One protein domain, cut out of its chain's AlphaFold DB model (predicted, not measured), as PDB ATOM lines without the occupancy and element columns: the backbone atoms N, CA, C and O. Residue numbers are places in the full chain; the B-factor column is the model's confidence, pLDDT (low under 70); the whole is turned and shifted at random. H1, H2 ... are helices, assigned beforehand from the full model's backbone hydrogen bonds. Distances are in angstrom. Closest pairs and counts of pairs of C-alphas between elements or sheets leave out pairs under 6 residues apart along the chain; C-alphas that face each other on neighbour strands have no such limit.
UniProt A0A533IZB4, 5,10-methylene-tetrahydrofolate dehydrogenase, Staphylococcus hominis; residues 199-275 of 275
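This is residues 199 to 275 of the 275 residues of the protein "5,10-methylene-tetrahydrofolate dehydrogenase" of Staphylococcus hominis (UniProt A0A533IZB4). The model is an open, extended U of helices: the long helix H2 runs out, short H3 turns the corner at the far end, and the longest helix, H4, runs back with a wide gap between it and H2. H1 is a short turn before H2, and beyond H4 residues 255 to 266 and H5 form a hook in which H5 folds back. The printed part has 77 residues with five named helices, H1 to H5 in chain order, and no named strand; the class is all helix. It is extended, with a radius of gyration of the C-alphas of 18.2 A and spans of 56 by 30 by 20 A.

H1, residues 199 to 203, begins at C-alpha 199 (34.420, 2.196, 44.120) and is 6.7 A long. H2, residues 205 to 220, measures 22.7 A. H3, residues 222 to 230, measures 12.4 A. H4, residues 233 to 254, measures 31.4 A and ends at C-alpha 254 (24.010, 17.083, 29.894). H5, residues 267 to 273, is 10.1 A long and ends at C-alpha 273 (29.693, 1.786, 24.953).

H1 and H2 meet only through their link. H2 and H3 are close but not clearly touching, about perpendicular at 85 degrees; their closest C-alphas, Leu 219 and Trp 225, are 5.8 A apart. H3 and H4 are close but not clearly touching, at a steep tilt of 64 degrees, opposite ways; their closest C-alphas, Gly 228 and Leu 236, are 7.6 A apart. H2 and H4 are apart, and so are H4 and H5. In H1, H2, H3, H4 and H5 every O i to N i+4 pair is within hydrogen-bond range.

The C-alphas farthest apart, Ser 222 and Lys 265, are 56.5 A from each other. The printed part has no cut and ends at the chain's last residue, 275. The link from H4 to H5, 12 residues, is long; the other three are tight. The mean pLDDT of the printed part is 84.9, and residues 261 to 266 are under 70.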
ATOM      1  N   ASN A 199      33.415   1.252  43.635       81.19
ATOM      2  CA  ASN A 199      34.420   2.196  44.120       81.19
ATOM      3  C   ASN A 199      34.073   3.627  43.686       81.19
ATOM      4  O   ASN A 199      34.301   4.560  44.448       81.19
ATOM      5  N   MET A 200      33.479   3.795  42.498       80.38
ATOM      6  CA  MET A 200      32.945   5.090  42.063       80.38
ATOM      7  C   MET A 200      31.746   5.526  42.916       80.38
ATOM      8  O   MET A 200      31.644   6.687  43.285       80.38
ATOM      9  N   MET A 201      30.849   4.614  43.303       79.12
ATOM     10  CA  MET A 201      29.754   4.965  44.220       79.12
ATOM     11  C   MET A 201      30.279   5.443  45.577       79.12
ATOM     12  O   MET A 201      29.737   6.391  46.140       79.12
ATOM     13  N   ALA A 202      31.356   4.835  46.082       82.56
ATOM     14  CA  ALA A 202      31.976   5.266  47.333       82.56
ATOM     15  C   ALA A 202      32.492   6.718  47.260       82.56
ATOM     16  O   ALA A 202      32.335   7.467  48.229       82.56
ATOM     17  N   SER A 203      33.035   7.153  46.114       84.69
ATOM     18  CA  SER A 203      33.464   8.548  45.933       84.69
ATOM     19  C   SER A 203      32.296   9.537  45.826       84.69
ATOM     20  O   SER A 203      32.470  10.713  46.136       84.69
ATOM     21  N   LEU A 204      31.095   9.072  45.463       87.06
ATOM     22  CA  LEU A 204      29.864   9.874  45.402       87.06
ATOM     23  C   LEU A 204      29.064   9.878  46.718       87.06
ATOM     24  O   LEU A 204      27.960  10.424  46.763       87.06
ATOM     25  N   SER A 205      29.599   9.300  47.796       87.69
ATOM     26  CA  SER A 205      28.916   9.149  49.093       87.69
ATOM     27  C   SER A 205      28.303  10.447  49.635       87.69
ATOM     28  O   SER A 205      27.170  10.425  50.112       87.69
ATOM     29  N   ASN A 206      28.985  11.586  49.489       90.50
ATOM     30  CA  ASN A 206      28.455  12.891  49.901       90.50
ATOM     31  C   ASN A 206      27.204  13.300  49.111       90.50
ATOM     32  O   ASN A 206      26.245  13.806  49.687       90.50
ATOM     33  N   ILE A 207      27.192  13.065  47.798       89.75
ATOM     34  CA  ILE A 207      26.044  13.385  46.941       89.75
ATOM     35  C   ILE A 207      24.863  12.480  47.302       89.75
ATOM     36  O   ILE A 207      23.734  12.954  47.414       89.75
ATOM     37  N   VAL A 208      25.130  11.193  47.551       88.50
ATOM     38  CA  VAL A 208      24.118  10.237  48.027       88.50
ATOM     39  C   VAL A 208      23.546  10.678  49.375       88.50
ATOM     40  O   VAL A 208      22.329  10.662  49.544       88.50
ATOM     41  N   ALA A 209      24.393  11.120  50.309       93.25
ATOM     42  CA  ALA A 209      23.956  11.627  51.606       93.25
ATOM     43  C   ALA A 209      23.049  12.857  51.454       93.25
ATOM     44  O   ALA A 209      21.977  12.887  52.051       93.25
ATOM     45  N   ILE A 210      23.418  13.820  50.602       94.31
ATOM     46  CA  ILE A 210      22.594  15.005  50.321       94.31
ATOM     47  C   ILE A 210      21.236  14.598  49.739       94.31
ATOM     48  O   ILE A 210      20.206  15.009  50.267       94.31
ATOM     49  N   ALA A 211      21.216  13.756  48.701       90.75
ATOM     50  CA  ALA A 211      19.975  13.293  48.080       90.75
ATOM     51  C   ALA A 211      19.071  12.555  49.084       90.75
ATOM     52  O   ALA A 211      17.860  12.785  49.120       90.75
ATOM     53  N   PHE A 212      19.666  11.715  49.938       92.44
ATOM     54  CA  PHE A 212      18.958  11.018  51.006       92.44
ATOM     55  C   PHE A 212      18.379  11.992  52.036       92.44
ATOM     56  O   PHE A 212      17.198  11.893  52.360       92.44
ATOM     57  N   THR A 213      19.164  12.962  52.514       94.38
ATOM     58  CA  THR A 213      18.699  13.986  53.461       94.38
ATOM     59  C   THR A 213      17.562  14.817  52.873       94.38
ATOM     60  O   THR A 213      16.567  15.040  53.557       94.38
ATOM     61  N   THR A 214      17.659  15.231  51.607       91.81
ATOM     62  CA  THR A 214      16.586  15.962  50.919       91.81
ATOM     63  C   THR A 214      15.311  15.125  50.818       91.81
ATOM     64  O   THR A 214      14.230  15.623  51.135       91.81
ATOM     65  N   GLY A 215      15.422  13.847  50.437       88.31
ATOM     66  CA  GLY A 215      14.282  12.931  50.382       88.31
ATOM     67  C   GLY A 215      13.643  12.703  51.755       88.31
ATOM     68  O   GLY A 215      12.428  12.814  51.896       88.31
ATOM     69  N   ALA A 216      14.459  12.454  52.783       90.25
ATOM     70  CA  ALA A 216      14.005  12.258  54.156       90.25
ATOM     71  C   ALA A 216      13.307  13.507  54.716       90.25
ATOM     72  O   ALA A 216      12.249  13.391  55.328       90.25
ATOM     73  N   PHE A 217      13.851  14.699  54.457       89.81
ATOM     74  CA  PHE A 217      13.224  15.962  54.845       89.81
ATOM     75  C   PHE A 217      11.859  16.154  54.171       89.81
ATOM     76  O   PHE A 217      10.909  16.571  54.829       89.81
ATOM     77  N   GLY A 218      11.728  15.780  52.893       85.19
ATOM     78  CA  GLY A 218      10.445  15.789  52.184       85.19
ATOM     79  C   GLY A 218       9.370  14.942  52.877       85.19
ATOM     80  O   GLY A 218       8.222  15.369  52.982       85.19
ATOM     81  N   LEU A 219       9.747  13.784  53.428       84.31
ATOM     82  CA  LEU A 219       8.820  12.874  54.115       84.31
ATOM     83  C   LEU A 219       8.345  13.369  55.488       84.31
ATOM     84  O   LEU A 219       7.327  12.884  55.977       84.31
ATOM     85  N   ILE A 220       9.038  14.329  56.108       87.38
ATOM     86  CA  ILE A 220       8.609  14.922  57.387       87.38
ATOM     87  C   ILE A 220       7.319  15.742  57.199       87.38
ATOM     88  O   ILE A 220       6.540  15.908  58.140       87.38
ATOM     89  N   PHE A 221       7.046  16.227  55.983       87.00
ATOM     90  CA  PHE A 221       5.823  16.966  55.690       87.00
ATOM     91  C   PHE A 221       4.618  16.028  55.544       87.00
ATOM     92  O   PHE A 221       4.585  15.139  54.691       87.00
ATOM     93  N   SER A 222       3.573  16.291  56.335       82.69
ATOM     94  CA  SER A 222       2.341  15.489  56.381       82.69
ATOM     95  C   SER A 222       1.629  15.370  55.030       82.69
ATOM     96  O   SER A 222       1.002  14.352  54.748       82.69
ATOM     97  N   THR A 223       1.755  16.376  54.165       85.50
ATOM     98  CA  THR A 223       1.189  16.361  52.811       85.50
ATOM     99  C   THR A 223       1.825  15.288  51.930       85.50
ATOM    100  O   THR A 223       1.101  14.554  51.260       85.50
ATOM    101  N   MET A 224       3.154  15.142  51.958       83.25
ATOM    102  CA  MET A 224       3.856  14.110  51.183       83.25
ATOM    103  C   MET A 224       3.606  12.711  51.754       83.25
ATOM    104  O   MET A 224       3.418  11.764  50.991       83.25
ATOM    105  N   TRP A 225       3.539  12.590  53.085       80.44
ATOM    106  CA  TRP A 225       3.205  11.336  53.764       80.44
ATOM    107  C   TRP A 225       1.809  10.818  53.381       80.44
ATOM    108  O   TRP A 225       1.662   9.657  53.003       80.44
ATOM    109  N   ASN A 226       0.797  11.691  53.399       84.00
ATOM    110  CA  ASN A 226      -0.578  11.322  53.049       84.00
ATOM    111  C   ASN A 226      -0.718  10.944  51.566       84.00
ATOM    112  O   ASN A 226      -1.336   9.931  51.254       84.00
ATOM    113  N   MET A 227      -0.056  11.670  50.654       80.50
ATOM    114  CA  MET A 227      -0.011  11.289  49.234       80.50
ATOM    115  C   MET A 227       0.599   9.896  49.023       80.50
ATOM    116  O   MET A 227       0.140   9.145  48.165       80.50
ATOM    117  N   GLY A 228       1.612   9.531  49.814       79.88
ATOM    118  CA  GLY A 228       2.205   8.194  49.781       79.88
ATOM    119  C   GLY A 228       1.227   7.081  50.171       79.88
ATOM    120  O   GLY A 228       1.298   5.996  49.599       79.88
ATOM    121  N   LEU A 229       0.305   7.348  51.101       82.88
ATOM    122  CA  LEU A 229      -0.721   6.390  51.533       82.88
ATOM    123  C   LEU A 229      -1.891   6.284  50.544       82.88
ATOM    124  O   LEU A 229      -2.466   5.207  50.394       82.88
ATOM    125  N   ASP A 230      -2.211   7.373  49.843       87.50
ATOM    126  CA  ASP A 230      -3.315   7.425  48.877       87.50
ATOM    127  C   ASP A 230      -2.959   6.788  47.518       87.50
ATOM    128  O   ASP A 230      -3.837   6.352  46.763       87.50
ATOM    129  N   PHE A 231      -1.671   6.729  47.165       86.12
ATOM    130  CA  PHE A 231      -1.220   6.098  45.926       86.12
ATOM    131  C   PHE A 231      -1.029   4.586  46.078       86.12
ATOM    132  O   PHE A 231      -0.422   4.090  47.022       86.12
ATOM    133  N   SER A 232      -1.475   3.827  45.073       91.44
ATOM    134  CA  SER A 232      -1.184   2.395  45.016       91.44
ATOM    135  C   SER A 232       0.317   2.139  44.838       91.44
ATOM    136  O   SER A 232       1.025   2.910  44.183       91.44
ATOM    137  N   VAL A 233       0.790   0.994  45.342       91.00
ATOM    138  CA  VAL A 233       2.194   0.552  45.228       91.00
ATOM    139  C   VAL A 233       2.699   0.614  43.780       91.00
ATOM    140  O   VAL A 233       3.816   1.053  43.528       91.00
ATOM    141  N   TRP A 234       1.855   0.252  42.809       93.12
ATOM    142  CA  TRP A 234       2.198   0.308  41.385       93.12
ATOM    143  C   TRP A 234       2.368   1.730  40.847       93.12
ATOM    144  O   TRP A 234       3.247   1.958  40.017       93.12
ATOM    145  N   ARG A 235       1.568   2.695  41.322       91.56
ATOM    146  CA  ARG A 235       1.737   4.108  40.948       91.56
ATOM    147  C   ARG A 235       3.046   4.650  41.508       91.56
ATOM    148  O   ARG A 235       3.799   5.264  40.762       91.56
ATOM    149  N   LEU A 236       3.350   4.362  42.773       90.12
ATOM    150  CA  LEU A 236       4.618   4.754  43.397       90.12
ATOM    151  C   LEU A 236       5.822   4.132  42.677       90.12
ATOM    152  O   LEU A 236       6.789   4.828  42.372       90.12
ATOM    153  N   PHE A 237       5.737   2.846  42.335       93.50
ATOM    154  CA  PHE A 237       6.764   2.157  41.558       93.50
ATOM    155  C   PHE A 237       6.966   2.793  40.175       93.50
ATOM    156  O   PHE A 237       8.097   3.070  39.782       93.50
ATOM    157  N   GLY A 238       5.875   3.097  39.463       95.50
ATOM    158  CA  GLY A 238       5.926   3.768  38.163       95.50
ATOM    159  C   GLY A 238       6.543   5.166  38.236       95.50
ATOM    160  O   GLY A 238       7.400   5.497  37.418       95.50
ATOM    161  N   ILE A 239       6.173   5.964  39.243       91.94
ATOM    162  CA  ILE A 239       6.754   7.296  39.475       91.94
ATOM    163  C   ILE A 239       8.253   7.184  39.785       91.94
ATOM    164  O   ILE A 239       9.038   7.962  39.248       91.94
ATOM    165  N   SER A 240       8.668   6.199  40.589       92.50
ATOM    166  CA  SER A 240      10.082   5.951  40.902       92.50
ATOM    167  C   SER A 240      10.896   5.616  39.650       92.50
ATOM    168  O   SER A 240      11.915   6.254  39.384       92.50
ATOM    169  N   ILE A 241      10.407   4.692  38.812       96.69
ATOM    170  CA  ILE A 241      11.040   4.378  37.522       96.69
ATOM    171  C   ILE A 241      11.121   5.628  36.645       96.69
ATOM    172  O   ILE A 241      12.171   5.900  36.067       96.69
ATOM    173  N   MET A 242      10.041   6.403  36.555       96.25
ATOM    174  CA  MET A 242      10.004   7.611  35.734       96.25
ATOM    175  C   MET A 242      11.015   8.660  36.214       96.25
ATOM    176  O   MET A 242      11.700   9.262  35.391       96.25
ATOM    177  N   ALA A 243      11.161   8.842  37.529       93.50
ATOM    178  CA  ALA A 243      12.154   9.738  38.114       93.50
ATOM    179  C   ALA A 243      13.590   9.270  37.825       93.50
ATOM    180  O   ALA A 243      14.425  10.075  37.410       93.50
ATOM    181  N   ILE A 244      13.866   7.969  37.978       94.50
ATOM    182  CA  ILE A 244      15.174   7.373  37.664       94.50
ATOM    183  C   ILE A 244      15.502   7.563  36.180       94.50
ATOM    184  O   ILE A 244      16.581   8.049  35.851       94.50
ATOM    185  N   LEU A 245      14.572   7.236  35.278       95.75
ATOM    186  CA  LEU A 245      14.761   7.408  33.835       95.75
ATOM    187  C   LEU A 245      14.959   8.877  33.459       95.75
ATOM    188  O   LEU A 245      15.843   9.180  32.663       95.75
ATOM    189  N   GLY A 246      14.190   9.793  34.052       96.44
ATOM    190  CA  GLY A 246      14.353  11.229  33.838       96.44
ATOM    191  C   GLY A 246      15.742  11.719  34.246       96.44
ATOM    192  O   GLY A 246      16.392  12.433  33.483       96.44
ATOM    193  N   MET A 247      16.237  11.276  35.404       92.50
ATOM    194  CA  MET A 247      17.586  11.600  35.870       92.50
ATOM    195  C   MET A 247      18.670  10.987  34.969       92.50
ATOM    196  O   MET A 247      19.640  11.667  34.642       92.50
ATOM    197  N   LEU A 248      18.495   9.742  34.516       92.56
ATOM    198  CA  LEU A 248      19.417   9.099  33.575       92.56
ATOM    199  C   LEU A 248      19.481   9.865  32.251       92.56
ATOM    200  O   LEU A 248      20.572  10.188  31.791       92.56
ATOM    201  N   VAL A 249      18.328  10.200  31.663       92.75
ATOM    202  CA  VAL A 249      18.250  10.986  30.420       92.75
ATOM    203  C   VAL A 249      18.918  12.344  30.597       92.75
ATOM    204  O   VAL A 249      19.724  12.741  29.757       92.75
ATOM    205  N   TRP A 250      18.644  13.028  31.707       93.44
ATOM    206  CA  TRP A 250      19.278  14.303  32.020       93.44
ATOM    207  C   TRP A 250      20.805  14.191  32.068       93.44
ATOM    208  O   TRP A 250      21.494  14.988  31.433       93.44
ATOM    209  N   ILE A 251      21.355  13.200  32.778       88.88
ATOM    210  CA  ILE A 251      22.808  12.992  32.887       88.88
ATOM    211  C   ILE A 251      23.412  12.653  31.520       88.88
ATOM    212  O   ILE A 251      24.401  13.270  31.128       88.88
ATOM    213  N   MET A 252      22.795  11.731  30.776       87.19
ATOM    214  CA  MET A 252      23.268  11.325  29.449       87.19
ATOM    215  C   MET A 252      23.370  12.513  28.488       87.19
ATOM    216  O   MET A 252      24.390  12.673  27.820       87.19
ATOM    217  N   VAL A 253      22.341  13.368  28.448       89.19
ATOM    218  CA  VAL A 253      22.301  14.543  27.563       89.19
ATOM    219  C   VAL A 253      23.245  15.643  28.047       89.19
ATOM    220  O   VAL A 253      24.004  16.187  27.253       89.19
ATOM    221  N   SER A 254      23.223  15.969  29.342       88.62
ATOM    222  CA  SER A 254      24.010  17.083  29.894       88.62
ATOM    223  C   SER A 254      25.518  16.848  29.851       88.62
ATOM    224  O   SER A 254      26.269  17.802  29.679       88.62
ATOM    225  N   HIS A 255      25.962  15.597  29.994       84.88
ATOM    226  CA  HIS A 255      27.383  15.243  30.008       84.88
ATOM    227  C   HIS A 255      27.866  14.665  28.671       84.88
ATOM    228  O   HIS A 255      29.018  14.255  28.575       84.88
ATOM    229  N   GLY A 256      27.005  14.623  27.646       83.44
ATOM    230  CA  GLY A 256      27.378  14.148  26.313       83.44
ATOM    231  C   GLY A 256      27.908  12.713  26.306       83.44
ATOM    232  O   GLY A 256      28.816  12.406  25.543       83.44
ATOM    233  N   LEU A 257      27.362  11.839  27.160       83.31
ATOM    234  CA  LEU A 257      27.862  10.468  27.342       83.31
ATOM    235  C   LEU A 257      27.582   9.548  26.143       83.31
ATOM    236  O   LEU A 257      28.057   8.419  26.120       83.31
ATOM    237  N   TRP A 258      26.787  10.004  25.172       81.06
ATOM    238  CA  TRP A 258      26.394   9.211  24.014       81.06
ATOM    239  C   TRP A 258      27.351   9.431  22.842       81.06
ATOM    240  O   TRP A 258      27.361  10.501  22.227       81.06
ATOM    241  N   GLU A 259      28.111   8.403  22.479       76.62
ATOM    242  CA  GLU A 259      29.028   8.473  21.345       76.62
ATOM    243  C   GLU A 259      28.290   8.338  20.005       76.62
ATOM    244  O   GLU A 259      27.396   7.502  19.814       76.62
ATOM    245  N   SER A 260      28.687   9.159  19.029       72.19
ATOM    246  CA  SER A 260      28.128   9.124  17.676       72.19
ATOM    247  C   SER A 260      28.649   7.919  16.890       72.19
ATOM    248  O   SER A 260      29.840   7.776  16.631       72.19
ATOM    249  N   THR A 261      27.738   7.075  16.403       66.31
ATOM    250  CA  THR A 261      28.070   5.893  15.584       66.31
ATOM    251  C   THR A 261      28.411   6.219  14.125       66.31
ATOM    252  O   THR A 261      28.756   5.313  13.363       66.31
ATOM    253  N   LYS A 262      28.289   7.487  13.702       62.16
ATOM    254  CA  LYS A 262      28.458   7.899  12.296       62.16
ATOM    255  C   LYS A 262      29.916   7.892  11.831       62.16
ATOM    256  O   LYS A 262      30.152   7.604  10.664       62.16
ATOM    257  N   GLU A 263      30.862   8.145  12.732       61.28
ATOM    258  CA  GLU A 263      32.306   8.228  12.430       61.28
ATOM    259  C   GLU A 263      33.092   7.013  12.950       61.28
ATOM    260  O   GLU A 263      34.298   6.889  12.750       61.28
ATOM    261  N   ALA A 264      32.399   6.073  13.594       61.66
ATOM    262  CA  ALA A 264      33.009   4.910  14.213       61.66
ATOM    263  C   ALA A 264      33.361   3.826  13.185       61.66
ATOM    264  O   ALA A 264      32.472   3.259  12.540       61.66
ATOM    265  N   LYS A 265      34.641   3.445  13.114       59.75
ATOM    266  CA  LYS A 265      35.105   2.301  12.307       59.75
ATOM    267  C   LYS A 265      34.418   0.983  12.693       59.75
ATOM    268  O   LYS A 265      34.036   0.214  11.815       59.75
ATOM    269  N   HIS A 266      34.148   0.757  13.985       67.38
ATOM    270  CA  HIS A 266      33.388  -0.402  14.473       67.38
ATOM    271  C   HIS A 266      32.114   0.012  15.211       67.38
ATOM    272  O   HIS A 266      32.067   0.082  16.439       67.38
ATOM    273  N   LYS A 267      31.025   0.183  14.450       72.44
ATOM    274  CA  LYS A 267      29.683   0.523  14.967       72.44
ATOM    275  C   LYS A 267      29.222  -0.363  16.128       72.44
ATOM    276  O   LYS A 267      28.507   0.103  17.005       72.44
ATOM    277  N   ARG A 268      29.625  -1.639  16.141       73.38
ATOM    278  CA  ARG A 268      29.261  -2.595  17.195       73.38
ATOM    279  C   ARG A 268      29.924  -2.283  18.538       73.38
ATOM    280  O   ARG A 268      29.275  -2.460  19.559       73.38
ATOM    281  N   ILE A 269      31.182  -1.846  18.537       74.12
ATOM    282  CA  ILE A 269      31.907  -1.495  19.764       74.12
ATOM    283  C   ILE A 269      31.340  -0.190  20.333       74.12
ATOM    284  O   ILE A 269      30.992  -0.141  21.504       74.12
ATOM    285  N   VAL A 270      31.101   0.814  19.487       77.62
ATOM    286  CA  VAL A 270      30.450   2.065  19.920       77.62
ATOM    287  C   VAL A 270      29.021   1.826  20.414       77.62
ATOM    288  O   VAL A 270      28.607   2.389  21.418       77.62
ATOM    289  N   MET A 271      28.271   0.915  19.782       80.31
ATOM    290  CA  MET A 271      26.965   0.502  20.304       80.31
ATOM    291  C   MET A 271      27.068  -0.102  21.711       80.31
ATOM    292  O   MET A 271      26.164   0.108  22.506       80.31
ATOM    293  N   LEU A 272      28.135  -0.843  22.023       80.88
ATOM    294  CA  LEU A 272      28.341  -1.422  23.352       80.88
ATOM    295  C   LEU A 272      28.687  -0.383  24.412       80.88
ATOM    296  O   LEU A 272      28.272  -0.556  25.549       80.88
ATOM    297  N   TYR A 273      29.425   0.666  24.049       79.88
ATOM    298  CA  TYR A 273      29.693   1.786  24.953       79.88
ATOM    299  C   TYR A 273      28.436   2.615  25.247       79.88
ATOM    300  O   TYR A 273      28.337   3.205  26.317       79.88
ATOM    301  N   ASN A 274      27.462   2.600  24.335       82.06
ATOM    302  CA  ASN A 274      26.175   3.279  24.484       82.06
ATOM    303  C   ASN A 274      25.073   2.423  25.160       82.06
ATOM    304  O   ASN A 274      23.928   2.875  25.221       82.06
ATOM    305  N   LEU A 275      25.367   1.188  25.600       77.25
ATOM    306  CA  LEU A 275      24.432   0.307  26.332       77.25
ATOM    307  C   LEU A 275      24.587   0.457  27.847       77.25
ATOM    308  O   LEU A 275      23.533   0.515  28.518       77.25
TER     309      LEU A 275